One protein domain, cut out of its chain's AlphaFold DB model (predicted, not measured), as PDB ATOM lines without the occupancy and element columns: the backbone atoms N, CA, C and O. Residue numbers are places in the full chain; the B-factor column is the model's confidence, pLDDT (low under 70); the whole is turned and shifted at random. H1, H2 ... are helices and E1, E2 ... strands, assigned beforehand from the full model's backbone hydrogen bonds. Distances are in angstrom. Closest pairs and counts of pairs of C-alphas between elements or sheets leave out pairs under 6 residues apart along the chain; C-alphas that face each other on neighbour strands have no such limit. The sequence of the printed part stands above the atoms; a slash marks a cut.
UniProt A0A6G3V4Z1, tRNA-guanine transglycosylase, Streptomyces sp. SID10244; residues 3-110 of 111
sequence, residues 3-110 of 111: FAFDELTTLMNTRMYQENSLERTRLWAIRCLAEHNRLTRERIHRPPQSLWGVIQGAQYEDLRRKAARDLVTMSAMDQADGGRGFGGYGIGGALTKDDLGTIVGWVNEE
ATOM      1  N   PHE A   3     -34.379 -35.761   9.033       98.31
ATOM      2  CA  PHE A   3     -33.350 -36.675   8.537       98.31
ATOM      3  C   PHE A   3     -33.882 -37.525   7.384       98.31
ATOM      4  O   PHE A   3     -35.070 -37.857   7.343       98.31
ATOM      5  N   ALA A   4     -33.000 -37.847   6.438       98.25
ATOM      6  CA  ALA A   4     -33.260 -38.838   5.409       98.25
ATOM      7  C   ALA A   4     -33.542 -40.195   6.060       98.25
ATOM      8  O   ALA A   4     -32.987 -40.520   7.105       98.25
ATOM      9  N   PHE A   5     -34.423 -40.970   5.436       97.81
ATOM     10  CA  PHE A   5     -34.761 -42.300   5.913       97.81
ATOM     11  C   PHE A   5     -33.577 -43.243   5.693       97.81
ATOM     12  O   PHE A   5     -33.054 -43.336   4.581       97.81
ATOM     13  N   ASP A   6     -33.178 -43.938   6.746       97.44
ATOM     14  CA  ASP A   6     -32.025 -44.821   6.766       97.44
ATOM     15  C   ASP A   6     -32.364 -46.150   7.440       97.44
ATOM     16  O   ASP A   6     -33.476 -46.380   7.923       97.44
ATOM     17  N   GLU A   7     -31.395 -47.054   7.444       95.31
ATOM     18  CA  GLU A   7     -31.486 -48.281   8.212       95.31
ATOM     19  C   GLU A   7     -30.481 -48.283   9.356       95.31
ATOM     20  O   GLU A   7     -29.281 -48.082   9.167       95.31
ATOM     21  N   LEU A   8     -30.983 -48.607  10.547       89.88
ATOM     22  CA  LEU A   8     -30.153 -48.828  11.715       89.88
ATOM     23  C   LEU A   8     -29.550 -50.238  11.698       89.88
ATOM     24  O   LEU A   8     -30.272 -51.235  11.664       89.88
ATOM     25  N   THR A   9     -28.227 -50.319  11.821       87.94
ATOM     26  CA  THR A   9     -27.496 -51.581  12.000       87.94
ATOM     27  C   THR A   9     -26.876 -51.696  13.393       87.94
ATOM     28  O   THR A   9     -26.833 -50.735  14.162       87.94
ATOM     29  N   THR A  10     -26.382 -52.891  13.734       87.81
ATOM     30  CA  THR A  10     -25.705 -53.209  15.003       87.81
ATOM     31  C   THR A  10     -24.268 -53.686  14.762       87.81
ATOM     32  O   THR A  10     -23.963 -54.197  13.686       87.81
ATOM     33  N   LEU A  11     -23.386 -53.602  15.771       85.38
ATOM     34  CA  LEU A  11     -22.009 -54.133  15.676       85.38
ATOM     35  C   LEU A  11     -21.969 -55.661  15.465       85.38
ATOM     36  O   LEU A  11     -20.959 -56.188  15.011       85.38
ATOM     37  N   MET A  12     -23.064 -56.367  15.772       88.88
ATOM     38  CA  MET A  12     -23.188 -57.819  15.600       88.88
ATOM     39  C   MET A  12     -23.493 -58.227  14.153       88.88
ATOM     40  O   MET A  12     -23.406 -59.408  13.814       88.88
ATOM     41  N   ASN A  13     -23.874 -57.282  13.288       90.44
ATOM     42  CA  ASN A  13     -24.121 -57.585  11.887       90.44
ATOM     43  C   ASN A  13     -22.809 -57.875  11.149       90.44
ATOM     44  O   ASN A  13     -21.788 -57.220  11.362       90.44
ATOM     45  N   THR A  14     -22.856 -58.843  10.231       94.38
ATOM     46  CA  THR A  14     -21.711 -59.171   9.379       94.38
ATOM     47  C   THR A  14     -21.324 -57.973   8.520       94.38
ATOM     48  O   THR A  14     -22.170 -57.156   8.156       94.38
ATOM     49  N   ARG A  15     -20.052 -57.894   8.122       93.94
ATOM     50  CA  ARG A  15     -19.596 -56.842   7.207       93.94
ATOM     51  C   ARG A  15     -20.426 -56.786   5.916       93.94
ATOM     52  O   ARG A  15     -20.854 -55.711   5.523       93.94
ATOM     53  N   MET A  16     -20.742 -57.940   5.328       96.81
ATOM     54  CA  MET A  16     -21.598 -58.021   4.139       96.81
ATOM     55  C   MET A  16     -22.992 -57.416   4.376       96.81
ATOM     56  O   MET A  16     -23.539 -56.740   3.508       96.81
ATOM     57  N   TYR A  17     -23.580 -57.629   5.557       95.81
ATOM     58  CA  TYR A  17     -24.847 -56.989   5.907       95.81
ATOM     59  C   TYR A  17     -24.695 -55.469   6.018       95.81
ATOM     60  O   TYR A  17     -25.556 -54.740   5.532       95.81
ATOM     61  N   GLN A  18     -23.602 -54.996   6.621       94.75
ATOM     62  CA  GLN A  18     -23.312 -53.565   6.734       94.75
ATOM     63  C   GLN A  18     -23.183 -52.905   5.358       94.75
ATOM     64  O   GLN A  18     -23.786 -51.864   5.130       94.75
ATOM     65  N   GLU A  19     -22.474 -53.534   4.420       96.31
ATOM     66  CA  GLU A  19     -22.337 -53.055   3.037       96.31
ATOM     67  C   GLU A  19     -23.699 -52.985   2.325       96.31
ATOM     68  O   GLU A  19     -24.044 -51.964   1.728       96.31
ATOM     69  N   ASN A  20     -24.524 -54.029   2.463       97.69
ATOM     70  CA  ASN A  20     -25.872 -54.059   1.890       97.69
ATOM     71  C   ASN A  20     -26.807 -53.006   2.512       97.69
ATOM     72  O   ASN A  20     -27.625 -52.402   1.814       97.69
ATOM     73  N   SER A  21     -26.709 -52.790   3.824       95.69
ATOM     74  CA  SER A  21     -27.486 -51.774   4.537       95.69
ATOM     75  C   SER A  21     -27.053 -50.355   4.157       95.69
ATOM     76  O   SER A  21     -27.898 -49.477   3.962       95.69
ATOM     77  N   LEU A  22     -25.749 -50.143   3.960       95.75
ATOM     78  CA  LEU A  22     -25.198 -48.878   3.483       95.75
ATOM     79  C   LEU A  22     -25.754 -48.523   2.101       95.75
ATOM     80  O   LEU A  22     -26.220 -47.405   1.889       95.75
ATOM     81  N   GLU A  23     -25.776 -49.490   1.181       97.94
ATOM     82  CA  GLU A  23     -26.330 -49.284  -0.158       97.94
ATOM     83  C   GLU A  23     -27.838 -49.010  -0.119       97.94
ATOM     84  O   GLU A  23     -28.330 -48.104  -0.792       97.94
ATOM     85  N   ARG A  24     -28.589 -49.724   0.727       98.06
ATOM     86  CA  ARG A  24     -30.021 -49.459   0.924       98.06
ATOM     87  C   ARG A  24     -30.272 -48.053   1.474       98.06
ATOM     88  O   ARG A  24     -31.145 -47.355   0.958       98.06
ATOM     89  N   THR A  25     -29.474 -47.620   2.448       97.62
ATOM     90  CA  THR A  25     -29.508 -46.256   2.997       97.62
ATOM     91  C   THR A  25     -29.220 -45.217   1.910       97.62
ATOM     92  O   THR A  25     -29.961 -44.243   1.778       97.62
ATOM     93  N   ARG A  26     -28.218 -45.452   1.052       98.00
ATOM     94  CA  ARG A  26     -27.897 -44.578  -0.089       98.00
ATOM     95  C   ARG A  26     -29.069 -44.461  -1.069       98.00
ATOM     96  O   ARG A  26     -29.453 -43.356  -1.449       98.00
ATOM     97  N   LEU A  27     -29.690 -45.581  -1.444       98.56
ATOM     98  CA  LEU A  27     -30.852 -45.595  -2.342       98.56
ATOM     99  C   LEU A  27     -32.078 -44.895  -1.732       98.56
ATOM    100  O   LEU A  27     -32.853 -44.253  -2.446       98.56
ATOM    101  N   TRP A  28     -32.269 -44.986  -0.416       98.62
ATOM    102  CA  TRP A  28     -33.321 -44.242   0.279       98.62
ATOM    103  C   TRP A  28     -33.032 -42.748   0.353       98.62
ATOM    104  O   TRP A  28     -33.951 -41.959   0.137       98.62
ATOM    105  N   ALA A  29     -31.775 -42.343   0.526       98.44
ATOM    106  CA  ALA A  29     -31.383 -40.940   0.488       98.44
ATOM    107  C   ALA A  29     -31.726 -40.270  -0.863       98.44
ATOM    108  O   ALA A  29     -32.240 -39.151  -0.864       98.44
ATOM    109  N   ILE A  30     -31.573 -40.978  -1.997       98.50
ATOM    110  CA  ILE A  30     -32.015 -40.500  -3.328       98.50
ATOM    111  C   ILE A  30     -33.523 -40.214  -3.327       98.50
ATOM    112  O   ILE A  30     -33.980 -39.159  -3.772       98.50
ATOM    113  N   ARG A  31     -34.317 -41.146  -2.787       98.75
ATOM    114  CA  ARG A  31     -35.779 -41.004  -2.700       98.75
ATOM    115  C   ARG A  31     -36.179 -39.856  -1.773       98.75
ATOM    116  O   ARG A  31     -37.126 -39.135  -2.080       98.75
ATOM    117  N   CYS A  32     -35.456 -39.664  -0.669       98.75
ATOM    118  CA  CYS A  32     -35.685 -38.559   0.258       98.75
ATOM    119  C   CYS A  32     -35.414 -37.196  -0.384       98.75
ATOM    120  O   CYS A  32     -36.228 -36.297  -0.195       98.75
ATOM    121  N   LEU A  33     -34.333 -37.045  -1.156       98.69
ATOM    122  CA  LEU A  33     -34.045 -35.809  -1.895       98.69
ATOM    123  C   LEU A  33     -35.163 -35.487  -2.893       98.69
ATOM    124  O   LEU A  33     -35.748 -34.404  -2.840       98.69
ATOM    125  N   ALA A  34     -35.531 -36.462  -3.731       98.50
ATOM    126  CA  ALA A  34     -36.581 -36.291  -4.731       98.50
ATOM    127  C   ALA A  34     -37.914 -35.847  -4.100       98.50
ATOM    128  O   ALA A  34     -38.535 -34.875  -4.543       98.50
ATOM    129  N   GLU A  35     -38.330 -36.522  -3.026       98.50
ATOM    130  CA  GLU A  35     -39.577 -36.210  -2.336       98.50
ATOM    131  C   GLU A  35     -39.502 -34.880  -1.578       98.50
ATOM    132  O   GLU A  35     -40.447 -34.091  -1.612       98.50
ATOM    133  N   HIS A  36     -38.372 -34.574  -0.937       98.38
ATOM    134  CA  HIS A  36     -38.177 -33.298  -0.256       98.38
ATOM    135  C   HIS A  36     -38.249 -32.120  -1.234       98.38
ATOM    136  O   HIS A  36     -38.926 -31.128  -0.950       98.38
ATOM    137  N   ASN A  37     -37.633 -32.247  -2.408       98.12
ATOM    138  CA  ASN A  37     -37.700 -31.240  -3.463       98.12
ATOM    139  C   ASN A  37     -39.130 -31.070  -3.993       98.12
ATOM    140  O   ASN A  37     -39.612 -29.939  -4.109       98.12
ATOM    141  N   ARG A  38     -39.846 -32.173  -4.251       98.06
ATOM    142  CA  ARG A  38     -41.260 -32.141  -4.666       98.06
ATOM    143  C   ARG A  38     -42.134 -31.434  -3.630       98.06
ATOM    144  O   ARG A  38     -42.815 -30.463  -3.957       98.06
ATOM    145  N   LEU A  39     -42.066 -31.865  -2.370       97.69
ATOM    146  CA  LEU A  39     -42.861 -31.293  -1.286       97.69
ATOM    147  C   LEU A  39     -42.509 -29.831  -1.012       97.69
ATOM    148  O   LEU A  39     -43.397 -29.059  -0.661       97.69
ATOM    149  N   THR A  40     -41.248 -29.433  -1.186       96.19
ATOM    150  CA  THR A  40     -40.834 -28.032  -1.030       96.19
ATOM    151  C   THR A  40     -41.472 -27.138  -2.094       96.19
ATOM    152  O   THR A  40     -41.903 -26.033  -1.771       96.19
ATOM    153  N   ARG A  41     -41.601 -27.622  -3.337       96.00
ATOM    154  CA  ARG A  41     -42.299 -26.902  -4.416       96.00
ATOM    155  C   ARG A  41     -43.816 -26.850  -4.219       96.00
ATOM    156  O   ARG A  41     -44.435 -25.851  -4.556       96.00
ATOM    157  N   GLU A  42     -44.424 -27.896  -3.665       97.81
ATOM    158  CA  GLU A  42     -45.878 -27.946  -3.439       97.81
ATOM    159  C   GLU A  42     -46.321 -27.183  -2.182       97.81
ATOM    160  O   GLU A  42     -47.412 -26.615  -2.126       97.81
ATOM    161  N   ARG A  43     -45.484 -27.166  -1.141       96.50
ATOM    162  CA  ARG A  43     -45.828 -26.624   0.181       96.50
ATOM    163  C   ARG A  43     -45.221 -25.244   0.425       96.50
ATOM    164  O   ARG A  43     -44.811 -24.957   1.545       96.50
ATOM    165  N   ILE A  44     -45.234 -24.366  -0.581       95.94
ATOM    166  CA  ILE A  44     -44.711 -22.983  -0.483       95.94
ATOM    167  C   ILE A  44     -45.360 -22.148   0.632       95.94
ATOM    168  O   ILE A  44     -44.780 -21.181   1.108       95.94
ATOM    169  N   HIS A  45     -46.560 -22.535   1.069       97.25
ATOM    170  CA  HIS A  45     -47.290 -21.903   2.166       97.25
ATOM    171  C   HIS A  45     -46.765 -22.298   3.559       97.25
ATOM    172  O   HIS A  45     -47.286 -21.820   4.565       97.25
ATOM    173  N   ARG A  46     -45.783 -23.207   3.650       95.44
ATOM    174  CA  ARG A  46     -45.184 -23.661   4.912       95.44
ATOM    175  C   ARG A  46     -43.732 -23.197   5.028       95.44
ATOM    176  O   ARG A  46     -43.055 -23.071   4.009       95.44
ATOM    177  N   PRO A  47     -43.215 -23.018   6.256       95.81
ATOM    178  CA  PRO A  47     -41.800 -22.738   6.459       95.81
ATOM    179  C   PRO A  47     -40.910 -23.832   5.845       95.81
ATOM    180  O   PRO A  47     -41.224 -25.022   5.998       95.81
ATOM    181  N   PRO A  48     -39.789 -23.461   5.199       93.69
ATOM    182  CA  PRO A  48     -38.882 -24.427   4.597       93.69
ATOM    183  C   PRO A  48     -38.326 -25.377   5.660       93.69
ATOM    184  O   PRO A  48     -37.976 -24.973   6.769       93.69
ATOM    185  N   GLN A  49     -38.235 -26.656   5.308       96.94
ATOM    186  CA  GLN A  49     -37.565 -27.666   6.121       96.94
ATOM    187  C   GLN A  49     -36.180 -27.940   5.538       96.94
ATOM    188  O   GLN A  49     -35.989 -27.864   4.332       96.94
ATOM    189  N   SER A  50     -35.218 -28.256   6.400       97.81
ATOM    190  CA  SER A  50     -33.886 -28.705   5.991       97.81
ATOM    191  C   SER A  50     -33.821 -30.223   6.114       97.81
ATOM    192  O   SER A  50     -34.068 -30.738   7.209       97.81
ATOM    193  N   LEU A  51     -33.532 -30.911   5.005       98.69
ATOM    194  CA  LEU A  51     -33.261 -32.348   4.958       98.69
ATOM    195  C   LEU A  51     -31.778 -32.611   5.227       98.69
ATOM    196  O   LEU A  51     -30.922 -32.001   4.594       98.69
ATOM    197  N   TRP A  52     -31.481 -33.508   6.161       98.75
ATOM    198  CA  TRP A  52     -30.125 -33.905   6.533       98.75
ATOM    199  C   TRP A  52     -29.879 -35.366   6.153       98.75
ATOM    200  O   TRP A  52     -30.742 -36.214   6.380       98.75
ATOM    201  N   GLY A  53     -28.721 -35.664   5.565       98.25
ATOM    202  CA  GLY A  53     -28.325 -37.034   5.232       98.25
ATOM    203  C   GLY A  53     -27.917 -37.826   6.478       98.25
ATOM    204  O   GLY A  53     -27.538 -37.234   7.489       98.25
ATOM    205  N   VAL A  54     -27.973 -39.158   6.417       97.81
ATOM    206  CA  VAL A  54     -27.506 -40.032   7.506       97.81
ATOM    207  C   VAL A  54     -26.333 -40.872   7.020       97.81
ATOM    208  O   VAL A  54     -26.471 -41.691   6.113       97.81
ATOM    209  N   ILE A  55     -25.172 -40.669   7.632       97.12
ATOM    210  CA  ILE A  55     -23.943 -41.402   7.341       97.12
ATOM    211  C   ILE A  55     -23.919 -42.651   8.219       97.12
ATOM    212  O   ILE A  55     -23.783 -42.567   9.441       97.12
ATOM    213  N   GLN A  56     -24.046 -43.810   7.576       95.19
ATOM    214  CA  GLN A  56     -23.905 -45.142   8.171       95.19
ATOM    215  C   GLN A  56     -22.484 -45.693   7.937       95.19
ATOM    216  O   GLN A  56     -21.642 -45.013   7.356       95.19
ATOM    217  N   GLY A  57     -22.185 -46.902   8.425       93.06
ATOM    218  CA  GLY A  57     -20.874 -47.550   8.216       93.06
ATOM    219  C   GLY A  57     -20.321 -48.336   9.410       93.06
ATOM    220  O   GLY A  57     -19.237 -48.906   9.312       93.06
ATOM    221  N   ALA A  58     -21.062 -48.395  10.526       91.19
ATOM    222  CA  ALA A  58     -20.664 -49.091  11.756       91.19
ATOM    223  C   ALA A  58     -19.244 -48.688  12.217       91.19
ATOM    224  O   ALA A  58     -18.931 -47.493  12.203       91.19
ATOM    225  N   GLN A  59     -18.405 -49.657  12.607       90.75
ATOM    226  CA  GLN A  59     -17.008 -49.446  13.008       90.75
ATOM    227  C   GLN A  59     -15.997 -49.376  11.844       90.75
ATOM    228  O   GLN A  59     -14.795 -49.319  12.087       90.75
ATOM    229  N   TYR A  60     -16.442 -49.434  10.586       93.94
ATOM    230  CA  TYR A  60     -15.543 -49.553   9.435       93.94
ATOM    231  C   TYR A  60     -15.235 -48.184   8.820       93.94
ATOM    232  O   TYR A  60     -16.117 -47.549   8.239       93.94
ATOM    233  N   GLU A  61     -13.978 -47.744   8.915       96.38
ATOM    234  CA  GLU A  61     -13.508 -46.466   8.357       96.38
ATOM    235  C   GLU A  61     -13.825 -46.333   6.865       96.38
ATOM    236  O   GLU A  61     -14.377 -45.324   6.426       96.38
ATOM    237  N   ASP A  62     -13.526 -47.373   6.089       97.88
ATOM    238  CA  ASP A  62     -13.727 -47.374   4.645       97.88
ATOM    239  C   ASP A  62     -15.207 -47.193   4.273       97.88
ATOM    240  O   ASP A  62     -15.532 -46.429   3.362       97.88
ATOM    241  N   LEU A  63     -16.117 -47.812   5.035       96.75
ATOM    242  CA  LEU A  63     -17.557 -47.651   4.839       96.75
ATOM    243  C   LEU A  63     -18.042 -46.254   5.242       96.75
ATOM    244  O   LEU A  63     -18.867 -45.677   4.534       96.75
ATOM    245  N   ARG A  64     -17.518 -45.692   6.340       97.00
ATOM    246  CA  ARG A  64     -17.846 -44.328   6.794       97.00
ATOM    247  C   ARG A  64     -17.437 -43.286   5.761       97.00
ATOM    248  O   ARG A  64     -18.258 -42.452   5.378       97.00
ATOM    249  N   ARG A  65     -16.200 -43.372   5.267       98.31
ATOM    250  CA  ARG A  65     -15.673 -42.452   4.251       98.31
ATOM    251  C   ARG A  65     -16.424 -42.583   2.935       98.31
ATOM    252  O   ARG A  65     -16.817 -41.574   2.355       98.31
ATOM    253  N   LYS A  66     -16.691 -43.817   2.489       98.00
ATOM    254  CA  LYS A  66     -17.509 -44.061   1.294       98.00
ATOM    255  C   LYS A  66     -18.890 -43.414   1.428       98.00
ATOM    256  O   LYS A  66     -19.309 -42.699   0.525       98.00
ATOM    257  N   ALA A  67     -19.581 -43.634   2.546       97.50
ATOM    258  CA  ALA A  67     -20.912 -43.078   2.769       97.50
ATOM    259  C   ALA A  67     -20.920 -41.542   2.789       97.50
ATOM    260  O   ALA A  67     -21.814 -40.937   2.202       97.50
ATOM    261  N   ALA A  68     -19.920 -40.915   3.416       98.31
ATOM    262  CA  ALA A  68     -19.770 -39.461   3.409       98.31
ATOM    263  C   ALA A  68     -19.597 -38.920   1.977       98.31
ATOM    264  O   ALA A  68     -20.394 -38.091   1.536       98.31
ATOM    265  N   ARG A  69     -18.640 -39.467   1.211       98.56
ATOM    266  CA  ARG A  69     -18.388 -39.073  -0.189       98.56
ATOM    267  C   ARG A  69     -19.614 -39.270  -1.082       98.56
ATOM    268  O   ARG A  69     -19.928 -38.396  -1.894       98.56
ATOM    269  N   ASP A  70     -20.314 -40.395  -0.928       98.19
ATOM    270  CA  ASP A  70     -21.523 -40.699  -1.696       98.19
ATOM    271  C   ASP A  70     -22.610 -39.645  -1.440       98.19
ATOM    272  O   ASP A  70     -23.185 -39.116  -2.392       98.19
ATOM    273  N   LEU A  71     -22.875 -39.299  -0.174       98.44
ATOM    274  CA  LEU A  71     -23.905 -38.316   0.164       98.44
ATOM    275  C   LEU A  71     -23.524 -36.887  -0.246       98.44
ATOM    276  O   LEU A  71     -24.402 -36.157  -0.710       98.44
ATOM    277  N   VAL A  72     -22.246 -36.503  -0.148       98.38
ATOM    278  CA  VAL A  72     -21.743 -35.212  -0.658       98.38
ATOM    279  C   VAL A  72     -21.944 -35.118  -2.166       98.38
ATOM    280  O   VAL A  72     -22.516 -34.144  -2.658       98.38
ATOM    281  N   THR A  73     -21.547 -36.160  -2.897       98.38
ATOM    282  CA  THR A  73     -21.713 -36.224  -4.355       98.38
ATOM    283  C   THR A  73     -23.189 -36.148  -4.734       98.38
ATOM    284  O   THR A  73     -23.568 -35.349  -5.587       98.38
ATOM    285  N   MET A  74     -24.045 -36.916  -4.057       98.25
ATOM    286  CA  MET A  74     -25.492 -36.875  -4.272       98.25
ATOM    287  C   MET A  74     -26.087 -35.493  -3.987       98.25
ATOM    288  O   MET A  74     -26.934 -35.036  -4.749       98.25
ATOM    289  N   SER A  75     -25.648 -34.821  -2.918       98.56
ATOM    290  CA  SER A  75     -26.095 -33.463  -2.594       98.56
ATOM    291  C   SER A  75     -25.725 -32.473  -3.692       98.56
ATOM    292  O   SER A  75     -26.564 -31.674  -4.101       98.56
ATOM    293  N   ALA A  76     -24.484 -32.536  -4.180       98.50
ATOM    294  CA  ALA A  76     -24.003 -31.665  -5.245       98.50
ATOM    295  C   ALA A  76     -24.755 -31.907  -6.563       98.50
ATOM    296  O   ALA A  76     -25.130 -30.952  -7.238       98.50
ATOM    297  N   MET A  77     -25.024 -33.171  -6.907       98.50
ATOM    298  CA  MET A  77     -25.825 -33.527  -8.083       98.50
ATOM    299  C   MET A  77     -27.265 -33.020  -7.961       98.50
ATOM    300  O   MET A  77     -27.762 -32.384  -8.884       98.50
ATOM    301  N   ASP A  78     -27.913 -33.219  -6.809       98.62
ATOM    302  CA  ASP A  78     -29.271 -32.713  -6.572       98.62
ATOM    303  C   ASP A  78     -29.337 -31.187  -6.713       98.62
ATOM    304  O   ASP A  78     -30.251 -30.661  -7.341       98.62
ATOM    305  N   GLN A  79     -28.344 -30.470  -6.179       98.44
ATOM    306  CA  GLN A  79     -28.238 -29.017  -6.318       98.44
ATOM    307  C   GLN A  79     -28.011 -28.578  -7.767       98.44
ATOM    308  O   GLN A  79     -28.631 -27.610  -8.212       98.44
ATOM    309  N   ALA A  80     -27.165 -29.290  -8.515       98.44
ATOM    310  CA  ALA A  80     -26.947 -29.032  -9.937       98.44
ATOM    311  C   ALA A  80     -28.236 -29.219 -10.761       98.44
ATOM    312  O   ALA A  80     -28.481 -28.456 -11.694       98.44
ATOM    313  N   ASP A  81     -29.099 -30.150 -10.350       97.69
ATOM    314  CA  ASP A  81     -30.410 -30.411 -10.956       97.69
ATOM    315  C   ASP A  81     -31.525 -29.462 -10.444       97.69
ATOM    316  O   ASP A  81     -32.715 -29.662 -10.708       97.69
ATOM    317  N   GLY A  82     -31.165 -28.403  -9.709       97.25
ATOM    318  CA  GLY A  82     -32.096 -27.395  -9.185       97.25
ATOM    319  C   GLY A  82     -32.826 -27.808  -7.901       97.25
ATOM    320  O   GLY A  82     -33.788 -27.153  -7.484       97.25
ATOM    321  N   GLY A  83     -32.396 -28.905  -7.282       97.25
ATOM    322  CA  GLY A  83     -32.763 -29.306  -5.933       97.25
ATOM    323  C   GLY A  83     -32.033 -28.500  -4.856       97.25
ATOM    324  O   GLY A  83     -31.286 -27.559  -5.127       97.25
ATOM    325  N   ARG A  84     -32.293 -28.835  -3.590       96.44
ATOM    326  CA  ARG A  84     -31.698 -28.136  -2.435       96.44
ATOM    327  C   ARG A  84     -30.478 -28.859  -1.865       96.44
ATOM    328  O   ARG A  84     -29.710 -28.233  -1.130       96.44
ATOM    329  N   GLY A  85     -30.293 -30.138  -2.190       98.25
ATOM    330  CA  GLY A  85     -29.306 -31.000  -1.548       98.25
ATOM    331  C   GLY A  85     -29.585 -31.219  -0.056       98.25
ATOM    332  O   GLY A  85     -30.675 -30.934   0.455       98.25
ATOM    333  N   PHE A  86     -28.579 -31.722   0.657       98.56
ATOM    334  CA  PHE A  86     -28.617 -31.857   2.111       98.56
ATOM    335  C   PHE A  86     -28.184 -30.557   2.798       98.56
ATOM    336  O   PHE A  86     -27.230 -29.902   2.389       98.56
ATOM    337  N   GLY A  87     -28.869 -30.194   3.884       98.00
ATOM    338  CA  GLY A  87     -28.494 -29.059   4.737       98.00
ATOM    339  C   GLY A  87     -27.516 -29.410   5.862       98.00
ATOM    340  O   GLY A  87     -27.173 -28.535   6.651       98.00
ATOM    341  N   GLY A  88     -27.120 -30.677   5.963       98.06
ATOM    342  CA  GLY A  88     -26.214 -31.209   6.975       98.06
ATOM    343  C   GLY A  88     -26.249 -32.736   7.003       98.06
ATOM    344  O   GLY A  88     -26.997 -33.366   6.248       98.06
ATOM    345  N   TYR A  89     -25.452 -33.326   7.892       97.94
ATOM    346  CA  TYR A  89     -25.302 -34.774   8.006       97.94
ATOM    347  C   TYR A  89     -25.351 -35.218   9.467       97.94
ATOM    348  O   TYR A  89     -24.761 -34.588  10.343       97.94
ATOM    349  N   GLY A  90     -26.068 -36.307   9.731       96.19
ATOM    350  CA  GLY A  90     -26.019 -37.036  10.994       96.19
ATOM    351  C   GLY A  90     -25.146 -38.274  10.856       96.19
ATOM    352  O   GLY A  90     -25.179 -38.938   9.823       96.19
ATOM    353  N   ILE A  91     -24.392 -38.610  11.899       94.50
ATOM    354  CA  ILE A  91     -23.602 -39.843  11.953       94.50
ATOM    355  C   ILE A  91     -24.418 -40.875  12.730       94.50
ATOM    356  O   ILE A  91     -24.606 -40.746  13.940       94.50
ATOM    357  N   GLY A  92     -24.955 -41.858  12.009       87.94
ATOM    358  CA  GLY A  92     -25.813 -42.912  12.548       87.94
ATOM    359  C   GLY A  92     -25.088 -44.246  12.720       87.94
ATOM    360  O   GLY A  92     -23.902 -44.383  12.413       87.94
ATOM    361  N   GLY A  93     -25.821 -45.252  13.188       78.00
ATOM    362  CA  GLY A  93     -25.340 -46.631  13.252       78.00
ATOM    363  C   GLY A  93     -24.605 -46.987  14.532       78.00
ATOM    364  O   GLY A  93     -24.484 -46.200  15.469       78.00
ATOM    365  N   ALA A  94     -24.127 -48.224  14.568       77.12
ATOM    366  CA  ALA A  94     -23.497 -48.769  15.751       77.12
ATOM    367  C   ALA A  94     -22.065 -48.245  15.912       77.12
ATOM    368  O   ALA A  94     -21.228 -48.404  15.023       77.12
ATOM    369  N   LEU A  95     -21.805 -47.613  17.052       83.12
ATOM    370  CA  LEU A  95     -20.506 -47.083  17.450       83.12
ATOM    371  C   LEU A  95     -20.379 -47.132  18.974       83.12
ATOM    372  O   LEU A  95     -21.382 -47.062  19.690       83.12
ATOM    373  N   THR A  96     -19.154 -47.277  19.468       84.88
ATOM    374  CA  THR A  96     -18.865 -47.179  20.900       84.88
ATOM    375  C   THR A  96     -18.560 -45.728  21.272       84.88
ATOM    376  O   THR A  96     -18.268 -44.898  20.408       84.88
ATOM    377  N   LYS A  97     -18.635 -45.392  22.566       86.75
ATOM    378  CA  LYS A  97     -18.270 -44.043  23.031       86.75
ATOM    379  C   LYS A  97     -16.793 -43.732  22.784       86.75
ATOM    380  O   LYS A  97     -16.475 -42.585  22.487       86.75
ATOM    381  N   ASP A  98     -15.936 -44.743  22.884       90.19
ATOM    382  CA  ASP A  98     -14.487 -44.595  22.749       90.19
ATOM    383  C   ASP A  98     -14.084 -44.317  21.291       90.19
ATOM    384  O   ASP A  98     -13.151 -43.557  21.041       90.19
ATOM    385  N   ASP A  99     -14.851 -44.833  20.323       89.19
ATOM    386  CA  ASP A  99     -14.592 -44.642  18.889       89.19
ATOM    387  C   ASP A  99     -15.219 -43.361  18.310       89.19
ATOM    388  O   ASP A  99     -14.992 -43.031  17.142       89.19
ATOM    389  N   LEU A 100     -16.021 -42.627  19.093       91.31
ATOM    390  CA  LEU A 100     -16.821 -41.505  18.588       91.31
ATOM    391  C   LEU A 100     -15.952 -40.417  17.945       91.31
ATOM    392  O   LEU A 100     -16.260 -39.963  16.845       91.31
ATOM    393  N   GLY A 101     -14.866 -40.011  18.610       94.75
ATOM    394  CA  GLY A 101     -13.966 -38.972  18.097       94.75
ATOM    395  C   GLY A 101     -13.304 -39.377  16.780       94.75
ATOM    396  O   GLY A 101     -13.246 -38.583  15.844       94.75
ATOM    397  N   THR A 102     -12.882 -40.637  16.689       95.81
ATOM    398  CA  THR A 102     -12.254 -41.209  15.498       95.81
ATOM    399  C   THR A 102     -13.229 -41.253  14.320       95.81
ATOM    400  O   THR A 102     -12.908 -40.759  13.242       95.81
ATOM    401  N   ILE A 103     -14.451 -41.759  14.531       95.38
ATOM    402  CA  ILE A 103     -15.483 -41.834  13.482       95.38
ATOM    403  C   ILE A 103     -15.891 -40.437  13.004       95.38
ATOM    404  O   ILE A 103     -16.041 -40.224  11.801       95.38
ATOM    405  N   VAL A 104     -16.059 -39.483  13.924       95.44
ATOM    406  CA  VAL A 104     -16.347 -38.084  13.570       95.44
ATOM    407  C   VAL A 104     -15.209 -37.493  12.735       95.44
ATOM    408  O   VAL A 104     -15.483 -36.809  11.753       95.44
ATOM    409  N   GLY A 105     -13.953 -37.788  13.085       97.44
ATOM    410  CA  GLY A 105     -12.777 -37.376  12.317       97.44
ATOM    411  C   GLY A 105     -12.813 -37.896  10.881       97.44
ATOM    412  O   GLY A 105     -12.793 -37.101   9.947       97.44
ATOM    413  N   TRP A 106     -12.975 -39.212  10.703       97.62
ATOM    414  CA  TRP A 106     -13.056 -39.831   9.375       97.62
ATOM    415  C   TRP A 106     -14.158 -39.239   8.504       97.62
ATOM    416  O   TRP A 106     -13.960 -39.061   7.310       97.62
ATOM    417  N   VAL A 107     -15.328 -38.967   9.087       97.19
ATOM    418  CA  VAL A 107     -16.454 -38.388   8.351       97.19
ATOM    419  C   VAL A 107     -16.162 -36.942   7.960       97.19
ATOM    420  O   VAL A 107     -16.346 -36.589   6.803       97.19
ATOM    421  N   ASN A 108     -15.683 -36.116   8.891       96.81
ATOM    422  CA  ASN A 108     -15.442 -34.695   8.634       96.81
ATOM    423  C   ASN A 108     -14.313 -34.432   7.633       96.81
ATOM    424  O   ASN A 108     -14.308 -33.386   7.002       96.81
ATOM    425  N   GLU A 109     -13.364 -35.352   7.473       97.88
ATOM    426  CA  GLU A 109     -12.328 -35.254   6.434       97.88
ATOM    427  C   GLU A 109     -12.886 -35.402   5.006       97.88
ATOM    428  O   GLU A 109     -12.189 -35.086   4.044       97.88
ATOM    429  N   GLU A 110     -14.120 -35.890   4.863       97.56
ATOM    430  CA  GLU A 110     -14.777 -36.166   3.581       97.56
ATOM    431  C   GLU A 110     -15.935 -35.205   3.257       97.56
ATOM    432  O   GLU A 110     -16.501 -35.299   2.164       97.56
TER     433      GLU A 110
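What this domain is: This is residues 3 to 110 of the 111 residues of the protein "tRNA-guanine transglycosylase" of Streptomyces sp. SID10244 (UniProt A0A6G3V4Z1). A small sheet of two short parallel strands, E1 and E2, lies near the middle, with two long helices, H1 and H2, side by side along it and the short helix H3 packed on the first part of H2. H1 makes much of the length, and residues 42 to 47, of which 42 is the last residue of H1, stick out from the rest. The printed part has 108 residues, with three named helices and two named strands in the order H1, E1, H2, E2, H3, and its class is mostly helix. It is compact, with a radius of gyration of the C-alphas of 14.5 A, and elongated, spanning 44 by 24 by 23 A.

Where its parts are: Strand E1 is residues 51 to 55 and E2 is residues 89 to 91. H1, residues 15 to 42, begins at C-alpha 15 (-19.596, -56.842, 7.207) and is 40.5 A long. H2, residues 61 to 80, is 28.6 A long. H3, residues 100 to 108, is 12.1 A long and ends at C-alpha 108 (-15.442, -34.695, 8.634).

How they stand to each other: E1 and E2 are parallel at 33 degrees, with N 55 and O 90 within hydrogen-bond range at 2.8 A. E1, H2 and E2 form a strand-helix-strand unit, two parallel neighbour strands with a helix between, whose crossover is right-handed. The closest C-alphas of E1 and H2 are Ile 55 and Ala 67, 5.7 A. H1 and H2 touch at C-alphas Leu 22 and Ala 67, 7.2 A, with a shallow tilt of 20 degrees, the same way. H2 touches H3 with residues 61 to 68 alone, closest at C-alphas Arg 65 and Val 107, 5.8 A. H1 and H3 are apart. In H1, H2 and H3 every O i to N i+4 pair is within hydrogen-bond range.

The domain as a whole: The C-alphas farthest apart, Thr 14 and His 45, are 45.8 A apart. The printed part has no cut and no long link between named elements. No printed residue is under 70 in pLDDT.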